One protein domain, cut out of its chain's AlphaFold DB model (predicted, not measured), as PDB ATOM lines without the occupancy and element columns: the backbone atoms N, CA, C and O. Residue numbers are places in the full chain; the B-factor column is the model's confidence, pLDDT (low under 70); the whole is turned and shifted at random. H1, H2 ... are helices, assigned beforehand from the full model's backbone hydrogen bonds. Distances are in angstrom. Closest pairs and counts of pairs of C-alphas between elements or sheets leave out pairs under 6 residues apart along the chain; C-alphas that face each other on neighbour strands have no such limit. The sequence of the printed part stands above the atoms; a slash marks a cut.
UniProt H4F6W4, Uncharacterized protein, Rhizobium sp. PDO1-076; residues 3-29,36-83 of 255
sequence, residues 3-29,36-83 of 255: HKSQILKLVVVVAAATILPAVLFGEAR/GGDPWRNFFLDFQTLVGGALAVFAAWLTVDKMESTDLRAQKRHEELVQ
ATOM      1  N   HIS A   3     147.146 148.134 121.668       60.12
ATOM      2  CA  HIS A   3     147.086 148.518 123.082       60.12
ATOM      3  C   HIS A   3     147.444 147.388 124.072       60.12
ATOM      4  O   HIS A   3     148.061 147.648 125.101       60.12
ATOM      5  N   LYS A   4     147.119 146.120 123.762       63.75
ATOM      6  CA  LYS A   4     147.399 144.968 124.652       63.75
ATOM      7  C   LYS A   4     148.896 144.638 124.744       63.75
ATOM      8  O   LYS A   4     149.391 144.310 125.815       63.75
ATOM      9  N   SER A   5     149.620 144.779 123.631       70.56
ATOM     10  CA  SER A   5     151.076 144.577 123.559       70.56
ATOM     11  C   SER A   5     151.840 145.625 124.376       70.56
ATOM     12  O   SER A   5     152.805 145.300 125.065       70.56
ATOM     13  N   GLN A   6     151.378 146.877 124.348       76.12
ATOM     14  CA  GLN A   6     151.997 147.964 125.104       76.12
ATOM     15  C   GLN A   6     151.752 147.832 126.610       76.12
ATOM     16  O   GLN A   6     152.690 148.008 127.381       76.12
ATOM     17  N   ILE A   7     150.545 147.437 127.025       77.69
ATOM     18  CA  ILE A   7     150.226 147.202 128.443       77.69
ATOM     19  C   ILE A   7     151.065 146.049 129.011       77.69
ATOM     20  O   ILE A   7     151.631 146.192 130.089       77.69
ATOM     21  N   LEU A   8     151.221 144.942 128.273       77.12
ATOM     22  CA  LEU A   8     152.034 143.806 128.723       77.12
ATOM     23  C   LEU A   8     153.505 144.202 128.939       77.12
ATOM     24  O   LEU A   8     154.090 143.869 129.966       77.12
ATOM     25  N   LYS A   9     154.093 144.957 128.002       76.00
ATOM     26  CA  LYS A   9     155.467 145.468 128.137       76.00
ATOM     27  C   LYS A   9     155.613 146.376 129.355       76.00
ATOM     28  O   LYS A   9     156.602 146.274 130.067       76.00
ATOM     29  N   LEU A  10     154.624 147.229 129.606       79.06
ATOM     30  CA  LEU A  10     154.637 148.166 130.725       79.06
ATOM     31  C   LEU A  10     154.538 147.430 132.070       79.06
ATOM     32  O   LEU A  10     155.302 147.728 132.979       79.06
ATOM     33  N   VAL A  11     153.691 146.400 132.165       80.19
ATOM     34  CA  VAL A  11     153.597 145.530 133.351       80.19
ATOM     35  C   VAL A  11     154.911 144.788 133.609       80.19
ATOM     36  O   VAL A  11     155.381 144.773 134.743       80.19
ATOM     37  N   VAL A  12     155.545 144.229 132.572       80.94
ATOM     38  CA  VAL A  12     156.844 143.541 132.709       80.94
ATOM     39  C   VAL A  12     157.940 144.509 133.160       80.94
ATOM     40  O   VAL A  12     158.714 144.174 134.051       80.94
ATOM     41  N   VAL A  13     157.991 145.717 132.592       81.56
ATOM     42  CA  VAL A  13     158.969 146.747 132.977       81.56
ATOM     43  C   VAL A  13     158.755 147.201 134.421       81.56
ATOM     44  O   VAL A  13     159.725 147.295 135.166       81.56
ATOM     45  N   VAL A  14     157.510 147.428 134.848       80.50
ATOM     46  CA  VAL A  14     157.188 147.831 136.228       80.50
ATOM     47  C   VAL A  14     157.505 146.714 137.228       80.50
ATOM     48  O   VAL A  14     158.068 146.986 138.288       80.50
ATOM     49  N   ALA A  15     157.215 145.457 136.888       77.25
ATOM     50  CA  ALA A  15     157.566 144.310 137.725       77.25
ATOM     51  C   ALA A  15     159.091 144.130 137.825       77.25
ATOM     52  O   ALA A  15     159.627 143.967 138.918       77.25
ATOM     53  N   ALA A  16     159.821 144.244 136.712       76.50
ATOM     54  CA  ALA A  16     161.281 144.175 136.720       76.50
ATOM     55  C   ALA A  16     161.903 145.330 137.523       76.50
ATOM     56  O   ALA A  16     162.812 145.104 138.316       76.50
ATOM     57  N   ALA A  17     161.381 146.551 137.371       76.00
ATOM     58  CA  ALA A  17     161.866 147.741 138.066       76.00
ATOM     59  C   ALA A  17     161.592 147.726 139.578       76.00
ATOM     60  O   ALA A  17     162.307 148.388 140.319       76.00
ATOM     61  N   THR A  18     160.590 146.981 140.046       71.25
ATOM     62  CA  THR A  18     160.300 146.838 141.484       71.25
ATOM     63  C   THR A  18     161.020 145.645 142.115       71.25
ATOM     64  O   THR A  18     161.452 145.736 143.261       71.25
ATOM     65  N   ILE A  19     161.207 144.549 141.376       72.38
ATOM     66  CA  ILE A  19     161.829 143.321 141.894       72.38
ATOM     67  C   ILE A  19     163.365 143.396 141.846       72.38
ATOM     68  O   ILE A  19     164.023 143.027 142.817       72.38
ATOM     69  N   LEU A  20     163.962 143.899 140.756       74.88
ATOM     70  CA  LEU A  20     165.425 143.906 140.587       74.88
ATOM     71  C   LEU A  20     166.167 144.739 141.646       74.88
ATOM     72  O   LEU A  20     167.154 144.229 142.176       74.88
ATOM     73  N   PRO A  21     165.736 145.962 142.018       73.81
ATOM     74  CA  PRO A  21     166.448 146.739 143.030       73.81
ATOM     75  C   PRO A  21     166.382 146.103 144.421       73.81
ATOM     76  O   PRO A  21     167.381 146.096 145.131       73.81
ATOM     77  N   ALA A  22     165.242 145.508 144.786       66.94
ATOM     78  CA  ALA A  22     165.071 144.825 146.068       66.94
ATOM     79  C   ALA A  22     165.948 143.563 146.183       66.94
ATOM     80  O   ALA A  22     166.469 143.257 147.254       66.94
ATOM     81  N   VAL A  23     166.146 142.844 145.074       67.44
ATOM     82  CA  VAL A  23     167.008 141.653 145.024       67.44
ATOM     83  C   VAL A  23     168.495 142.021 144.972       67.44
ATOM     84  O   VAL A  23     169.299 141.342 145.606       67.44
ATOM     85  N   LEU A  24     168.867 143.080 144.242       73.44
ATOM     86  CA  LEU A  24     170.268 143.482 144.041       73.44
ATOM     87  C   LEU A  24     170.836 144.355 145.171       73.44
ATOM     88  O   LEU A  24     172.025 144.248 145.458       73.44
ATOM     89  N   PHE A  25     170.019 145.207 145.800       73.38
ATOM     90  CA  PHE A  25     170.468 146.181 146.806       73.38
ATOM     91  C   PHE A  25     169.902 145.943 148.215       73.38
ATOM     92  O   PHE A  25     170.317 146.625 149.147       73.38
ATOM     93  N   GLY A  26     168.975 144.995 148.403       64.25
ATOM     94  CA  GLY A  26     168.439 144.673 149.729       64.25
ATOM     95  C   GLY A  26     169.469 143.945 150.599       64.25
ATOM     96  O   GLY A  26     170.134 143.028 150.120       64.25
ATOM     97  N   GLU A  27     169.594 144.300 151.878       65.69
ATOM     98  CA  GLU A  27     170.542 143.666 152.811       65.69
ATOM     99  C   GLU A  27     170.214 142.182 153.057       65.69
ATOM    100  O   GLU A  27     169.048 141.788 153.152       65.69
ATOM    101  N   ALA A  28     171.246 141.332 153.109       62.00
ATOM    102  CA  ALA A  28     171.080 139.894 153.321       62.00
ATOM    103  C   ALA A  28     170.776 139.590 154.785       62.00
ATOM    104  O   ALA A  28     171.352 140.192 155.686       62.00
ATOM    105  N   ARG A  29     169.890 138.619 155.012       61.88
ATOM    106  CA  ARG A  29     169.569 138.145 156.357       61.88
ATOM    107  C   ARG A  29     170.834 137.569 157.007       61.88
ATOM    108  O   ARG A  29     171.471 136.687 156.433       61.88
ATOM    109  N   GLY A  36     166.813 141.679 161.393       61.28
ATOM    110  CA  GLY A  36     167.471 142.399 160.298       61.28
ATOM    111  C   GLY A  36     167.318 141.732 158.926       61.28
ATOM    112  O   GLY A  36     167.241 140.507 158.805       61.28
ATOM    113  N   GLY A  37     167.246 142.569 157.891       62.28
ATOM    114  CA  GLY A  37     166.981 142.197 156.499       62.28
ATOM    115  C   GLY A  37     165.660 142.781 155.998       62.28
ATOM    116  O   GLY A  37     164.663 142.781 156.719       62.28
ATOM    117  N   ASP A  38     165.664 143.285 154.764       67.81
ATOM    118  CA  ASP A  38     164.492 143.908 154.147       67.81
ATOM    119  C   ASP A  38     163.330 142.887 154.071       67.81
ATOM    120  O   ASP A  38     163.466 141.855 153.395       67.81
ATOM    121  N   PRO A  39     162.196 143.120 154.767       70.88
ATOM    122  CA  PRO A  39     161.052 142.206 154.781       70.88
ATOM    123  C   PRO A  39     160.555 141.869 153.374       70.88
ATOM    124  O   PRO A  39     160.077 140.762 153.122       70.88
ATOM    125  N   TRP A  40     160.719 142.813 152.446       68.44
ATOM    126  CA  TRP A  40     160.318 142.662 151.058       68.44
ATOM    127  C   TRP A  40     161.180 141.642 150.305       68.44
ATOM    128  O   TRP A  40     160.657 140.806 149.571       68.44
ATOM    129  N   ARG A  41     162.499 141.635 150.537       69.81
ATOM    130  CA  ARG A  41     163.428 140.686 149.905       69.81
ATOM    131  C   ARG A  41     163.191 139.250 150.380       69.81
ATOM    132  O   ARG A  41     163.196 138.331 149.563       69.81
ATOM    133  N   ASN A  42     162.965 139.055 151.679       70.06
ATOM    134  CA  ASN A  42     162.725 137.723 152.247       70.06
ATOM    135  C   ASN A  42     161.426 137.103 151.712       70.06
ATOM    136  O   ASN A  42     161.417 135.928 151.362       70.06
ATOM    137  N   PHE A  43     160.371 137.906 151.546       72.81
ATOM    138  CA  PHE A  43     159.121 137.454 150.935       72.81
ATOM    139  C   PHE A  43     159.340 136.919 149.509       72.81
ATOM    140  O   PHE A  43     158.911 135.816 149.183       72.81
ATOM    141  N   PHE A  44     160.062 137.648 148.655       71.50
ATOM    142  CA  PHE A  44     160.339 137.174 147.294       71.50
ATOM    143  C   PHE A  44     161.240 135.935 147.246       71.50
ATOM    144  O   PHE A  44     161.047 135.098 146.364       71.50
ATOM    145  N   LEU A  45     162.199 135.805 148.167       70.38
ATOM    146  CA  LEU A  45     163.080 134.635 148.244       70.38
ATOM    147  C   LEU A  45     162.323 133.376 148.684       70.38
ATOM    148  O   LEU A  45     162.482 132.330 148.057       70.38
ATOM    149  N   ASP A  46     161.444 133.487 149.682       74.19
ATOM    150  CA  ASP A  46     160.650 132.356 150.179       74.19
ATOM    151  C   ASP A  46     159.619 131.871 149.141       74.19
ATOM    152  O   ASP A  46     159.314 130.680 149.064       74.19
ATOM    153  N   PHE A  47     159.124 132.770 148.278       79.56
ATOM    154  CA  PHE A  47     158.179 132.442 147.203       79.56
ATOM    155  C   PHE A  47     158.819 132.290 145.815       79.56
ATOM    156  O   PHE A  47     158.096 132.065 144.843       79.56
ATOM    157  N   GLN A  48     160.147 132.363 145.682       78.75
ATOM    158  CA  GLN A  48     160.835 132.346 144.384       78.75
ATOM    159  C   GLN A  48     160.452 131.126 143.534       78.75
ATOM    160  O   GLN A  48     160.172 131.251 142.340       78.75
ATOM    161  N   THR A  49     160.430 129.941 144.142       75.81
ATOM    162  CA  THR A  49     160.101 128.685 143.452       75.81
ATOM    163  C   THR A  49     158.635 128.640 143.022       75.81
ATOM    164  O   THR A  49     158.330 128.167 141.928       75.81
ATOM    165  N   LEU A  50     157.733 129.204 143.832       78.44
ATOM    166  CA  LEU A  50     156.302 129.289 143.541       78.44
ATOM    167  C   LEU A  50     156.010 130.291 142.417       78.44
ATOM    168  O   LEU A  50     155.273 129.978 141.483       78.44
ATOM    169  N   VAL A  51     156.636 131.469 142.465       76.56
ATOM    170  CA  VAL A  51     156.547 132.486 141.407       76.56
ATOM    171  C   VAL A  51     157.137 131.946 140.103       76.56
ATOM    172  O   VAL A  51     156.526 132.099 139.047       76.56
ATOM    173  N   GLY A  52     158.274 131.247 140.168       77.88
ATOM    174  CA  GLY A  52     158.877 130.580 139.013       77.88
ATOM    175  C   GLY A  52     157.958 129.525 138.390       77.88
ATOM    176  O   GLY A  52     157.762 129.522 137.175       77.88
ATOM    177  N   GLY A  53     157.331 128.678 139.214       79.44
ATOM    178  CA  GLY A  53     156.350 127.688 138.759       79.44
ATOM    179  C   GLY A  53     155.110 128.322 138.118       79.44
ATOM    180  O   GLY A  53     154.684 127.897 137.043       79.44
ATOM    181  N   ALA A  54     154.564 129.382 138.720       79.62
ATOM    182  CA  ALA A  54     153.407 130.101 138.184       79.62
ATOM    183  C   ALA A  54     153.709 130.767 136.829       79.62
ATOM    184  O   ALA A  54     152.906 130.677 135.897       79.62
ATOM    185  N   LEU A  55     154.888 131.383 136.687       83.12
ATOM    186  CA  LEU A  55     155.338 131.961 135.419       83.12
ATOM    187  C   LEU A  55     155.530 130.896 134.335       83.12
ATOM    188  O   LEU A  55     155.172 131.140 133.185       83.12
ATOM    189  N   ALA A  56     156.045 129.715 134.688       82.06
ATOM    190  CA  ALA A  56     156.204 128.611 133.745       82.06
ATOM    191  C   ALA A  56     154.851 128.118 133.200       82.06
ATOM    192  O   ALA A  56     154.697 127.975 131.986       82.06
ATOM    193  N   VAL A  57     153.846 127.930 134.065       88.12
ATOM    194  CA  VAL A  57     152.482 127.553 133.643       88.12
ATOM    195  C   VAL A  57     151.861 128.640 132.766       88.12
ATOM    196  O   VAL A  57     151.265 128.335 131.735       88.12
ATOM    197  N   PHE A  58     152.039 129.915 133.124       85.50
ATOM    198  CA  PHE A  58     151.536 131.032 132.327       85.50
ATOM    199  C   PHE A  58     152.193 131.104 130.938       85.50
ATOM    200  O   PHE A  58     151.507 131.298 129.936       85.50
ATOM    201  N   ALA A  59     153.509 130.899 130.856       85.81
ATOM    202  CA  ALA A  59     154.234 130.851 129.588       85.81
ATOM    203  C   ALA A  59     153.791 129.665 128.718       85.81
ATOM    204  O   ALA A  59     153.603 129.826 127.510       85.81
ATOM    205  N   ALA A  60     153.574 128.494 129.324       87.19
ATOM    206  CA  ALA A  60     153.027 127.332 128.634       87.19
ATOM    207  C   ALA A  60     151.621 127.623 128.088       87.19
ATOM    208  O   ALA A  60     151.367 127.387 126.909       87.19
ATOM    209  N   TRP A  61     150.741 128.225 128.895       90.75
ATOM    210  CA  TRP A  61     149.394 128.615 128.471       90.75
ATOM    211  C   TRP A  61     149.410 129.599 127.292       90.75
ATOM    212  O   TRP A  61     148.744 129.360 126.286       90.75
ATOM    213  N   LEU A  62     150.231 130.655 127.359       89.50
ATOM    214  CA  LEU A  62     150.399 131.605 126.251       89.50
ATOM    215  C   LEU A  62     150.938 130.941 124.980       89.50
ATOM    216  O   LEU A  62     150.587 131.347 123.873       89.50
ATOM    217  N   THR A  63     151.814 129.951 125.133       92.44
ATOM    218  CA  THR A  63     152.364 129.203 124.000       92.44
ATOM    219  C   THR A  63     151.275 128.368 123.334       92.44
ATOM    220  O   THR A  63     151.149 128.426 122.115       92.44
ATOM    221  N   VAL A  64     150.443 127.672 124.116       90.75
ATOM    222  CA  VAL A  64     149.319 126.872 123.603       90.75
ATOM    223  C   VAL A  64     148.298 127.748 122.871       90.75
ATOM    224  O   VAL A  64     147.980 127.458 121.721       90.75
ATOM    225  N   ASP A  65     147.867 128.868 123.463       87.06
ATOM    226  CA  ASP A  65     146.929 129.816 122.825       87.06
ATOM    227  C   ASP A  65     147.492 130.374 121.502       87.06
ATOM    228  O   ASP A  65     146.817 130.486 120.469       87.06
ATOM    229  N   LYS A  66     148.795 130.671 121.490       90.50
ATOM    230  CA  LYS A  66     149.466 131.164 120.290       90.50
ATOM    231  C   LYS A  66     149.627 130.091 119.217       90.50
ATOM    232  O   LYS A  66     149.516 130.428 118.035       90.50
ATOM    233  N   MET A  67     149.865 128.839 119.597       85.12
ATOM    234  CA  MET A  67     149.907 127.710 118.667       85.12
ATOM    235  C   MET A  67     148.537 127.488 118.031       85.12
ATOM    236  O   MET A  67     148.448 127.526 116.809       85.12
ATOM    237  N   GLU A  68     147.462 127.427 118.820       90.50
ATOM    238  CA  GLU A  68     146.098 127.226 118.309       90.50
ATOM    239  C   GLU A  68     145.700 128.312 117.295       90.50
ATOM    240  O   GLU A  68     145.260 128.028 116.178       90.50
ATOM    241  N   SER A  69     145.944 129.586 117.624       89.94
ATOM    242  CA  SER A  69     145.654 130.690 116.700       89.94
ATOM    243  C   SER A  69     146.519 130.678 115.431       89.94
ATOM    244  O   SER A  69     146.091 131.176 114.382       89.94
ATOM    245  N   THR A  70     147.735 130.134 115.506       90.88
ATOM    246  CA  THR A  70     148.641 130.009 114.358       90.88
ATOM    247  C   THR A  70     148.216 128.857 113.458       90.88
ATOM    248  O   THR A  70     148.153 129.048 112.242       90.88
ATOM    249  N   ASP A  71     147.837 127.722 114.039       91.50
ATOM    250  CA  ASP A  71     147.378 126.534 113.323       91.50
ATOM    251  C   ASP A  71     146.075 126.813 112.570       91.50
ATOM    252  O   ASP A  71     145.990 126.541 111.374       91.50
ATOM    253  N   LEU A  72     145.108 127.499 113.193       92.12
ATOM    254  CA  LEU A  72     143.873 127.919 112.515       92.12
ATOM    255  C   LEU A  72     144.147 128.832 111.307       92.12
ATOM    256  O   LEU A  72     143.508 128.714 110.259       92.12
ATOM    257  N   ARG A  73     145.118 129.748 111.414       92.38
ATOM    258  CA  ARG A  73     145.513 130.620 110.290       92.38
ATOM    259  C   ARG A  73     146.292 129.871 109.215       92.38
ATOM    260  O   ARG A  73     146.196 130.229 108.041       92.38
ATOM    261  N   ALA A  74     147.102 128.887 109.594       87.94
ATOM    262  CA  ALA A  74     147.799 128.027 108.649       87.94
ATOM    263  C   ALA A  74     146.793 127.188 107.853       87.94
ATOM    264  O   ALA A  74     146.851 127.204 106.625       87.94
ATOM    265  N   GLN A  75     145.817 126.586 108.534       90.62
ATOM    266  CA  GLN A  75     144.736 125.818 107.924       90.62
ATOM    267  C   GLN A  75     143.910 126.670 106.954       90.62
ATOM    268  O   GLN A  75     143.730 126.289 105.801       90.62
ATOM    269  N   LYS A  76     143.506 127.880 107.361       92.25
ATOM    270  CA  LYS A  76     142.766 128.794 106.480       92.25
ATOM    271  C   LYS A  76     143.546 129.153 105.209       92.25
ATOM    272  O   LYS A  76     142.987 129.132 104.120       92.25
ATOM    273  N   ARG A  77     144.844 129.456 105.328       88.56
ATOM    274  CA  ARG A  77     145.694 129.733 104.154       88.56
ATOM    275  C   ARG A  77     145.855 128.506 103.266       88.56
ATOM    276  O   ARG A  77     145.889 128.649 102.051       88.56
ATOM    277  N   HIS A  78     145.959 127.318 103.854       92.12
ATOM    278  CA  HIS A  78     146.009 126.076 103.095       92.12
ATOM    279  C   HIS A  78     144.723 125.878 102.279       92.12
ATOM    280  O   HIS A  78     144.795 125.637 101.078       92.12
ATOM    281  N   GLU A  79     143.557 126.083 102.892       88.56
ATOM    282  CA  GLU A  79     142.260 126.019 102.211       88.56
ATOM    283  C   GLU A  79     142.130 127.071 101.102       88.56
ATOM    284  O   GLU A  79     141.705 126.746  99.995       88.56
ATOM    285  N   GLU A  80     142.547 128.315 101.356       90.38
ATOM    286  CA  GLU A  80     142.572 129.385 100.350       90.38
ATOM    287  C   GLU A  80     143.473 129.019  99.157       90.38
ATOM    288  O   GLU A  80     143.079 129.204  98.004       90.38
ATOM    289  N   LEU A  81     144.657 128.451  99.408       89.12
ATOM    290  CA  LEU A  81     145.578 128.008  98.357       89.12
ATOM    291  C   LEU A  81     145.001 126.852  97.529       89.12
ATOM    292  O   LEU A  81     145.112 126.876  96.304       89.12
ATOM    293  N   VAL A  82     144.346 125.880  98.171       89.38
ATOM    294  CA  VAL A  82     143.670 124.766  97.483       89.38
ATOM    295  C   VAL A  82     142.497 125.272  96.638       89.38
ATOM    296  O   VAL A  82     142.307 124.842  95.504       89.38
ATOM    297  N   GLN A  83     141.713 126.228  97.136       88.12
ATOM    298  CA  GLN A  83     140.627 126.821  96.350       88.12
ATOM    299  C   GLN A  83     141.150 127.600  95.136       88.12
ATOM    300  O   GLN A  83     140.558 127.537  94.054       88.12
TER     301      GLN A  83
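AT A GLANCE: This is residues 3 to 29 and 36 to 83 of the 255 residues of an uncharacterized protein of Rhizobium sp. PDO1-076 (UniProt H4F6W4). An open, lopsided U of helices: the very long H3 makes one arm and most of the length, the shorter H1 makes the other arm, and the small H2 sits across the closed end between them. The arms are apart, with a gap between them, and the far part of H3 runs on well past the beginning of H1. The printed part has 75 residues with three named helices, H1, H2 and H3 in that order, and no named strand; the class is all helix. It is extended, with a radius of gyration of the C-alphas of 19.9 A and spans of 71 by 25 by 14 A.

HOW THE PARTS SIT: H3, residues 48 to 83, touches no helix and stands free. A tight link of one residue joins it to H2, residues 39 to 46, and the two meet only through their link. H1, residues 3 to 25, only just touches H2, with 3 pairs of C-alphas within 8 A and with residues 22 to 23 of H1 alone. The closest C-alphas, those of Ala 22 and Arg 41, are 5.9 A apart. The lines of H1 and H2 are about perpendicular, at 77 degrees. H1 and H3 are apart. In H2 and H3 every O i to N i+4 pair is within hydrogen-bond range; in H1, 17 of 19 are.

IN THESE COORDINATES: H3 is 52.4 A long, from C-alpha 48 at (160.835, 132.346, 144.384) to C-alpha 83 at (140.627, 126.821, 96.350). H2 measures 10.9 A. H1 is 33.4 A long and begins at C-alpha 3, (147.086, 148.518, 123.082).

THE WHOLE: The C-alphas farthest apart, those of Gly 36 and Gln 83, are 71.1 A apart. Residues 30 to 35 are not printed, and C-alphas 29 and 36 are 6.2 A apart across this cut, in the link from H1 to H2. The mean pLDDT of the printed part is 79.0; residues 3 to 4, 22 to 23, 26 to 29, 36 to 38 and 40 to 41 are under 70.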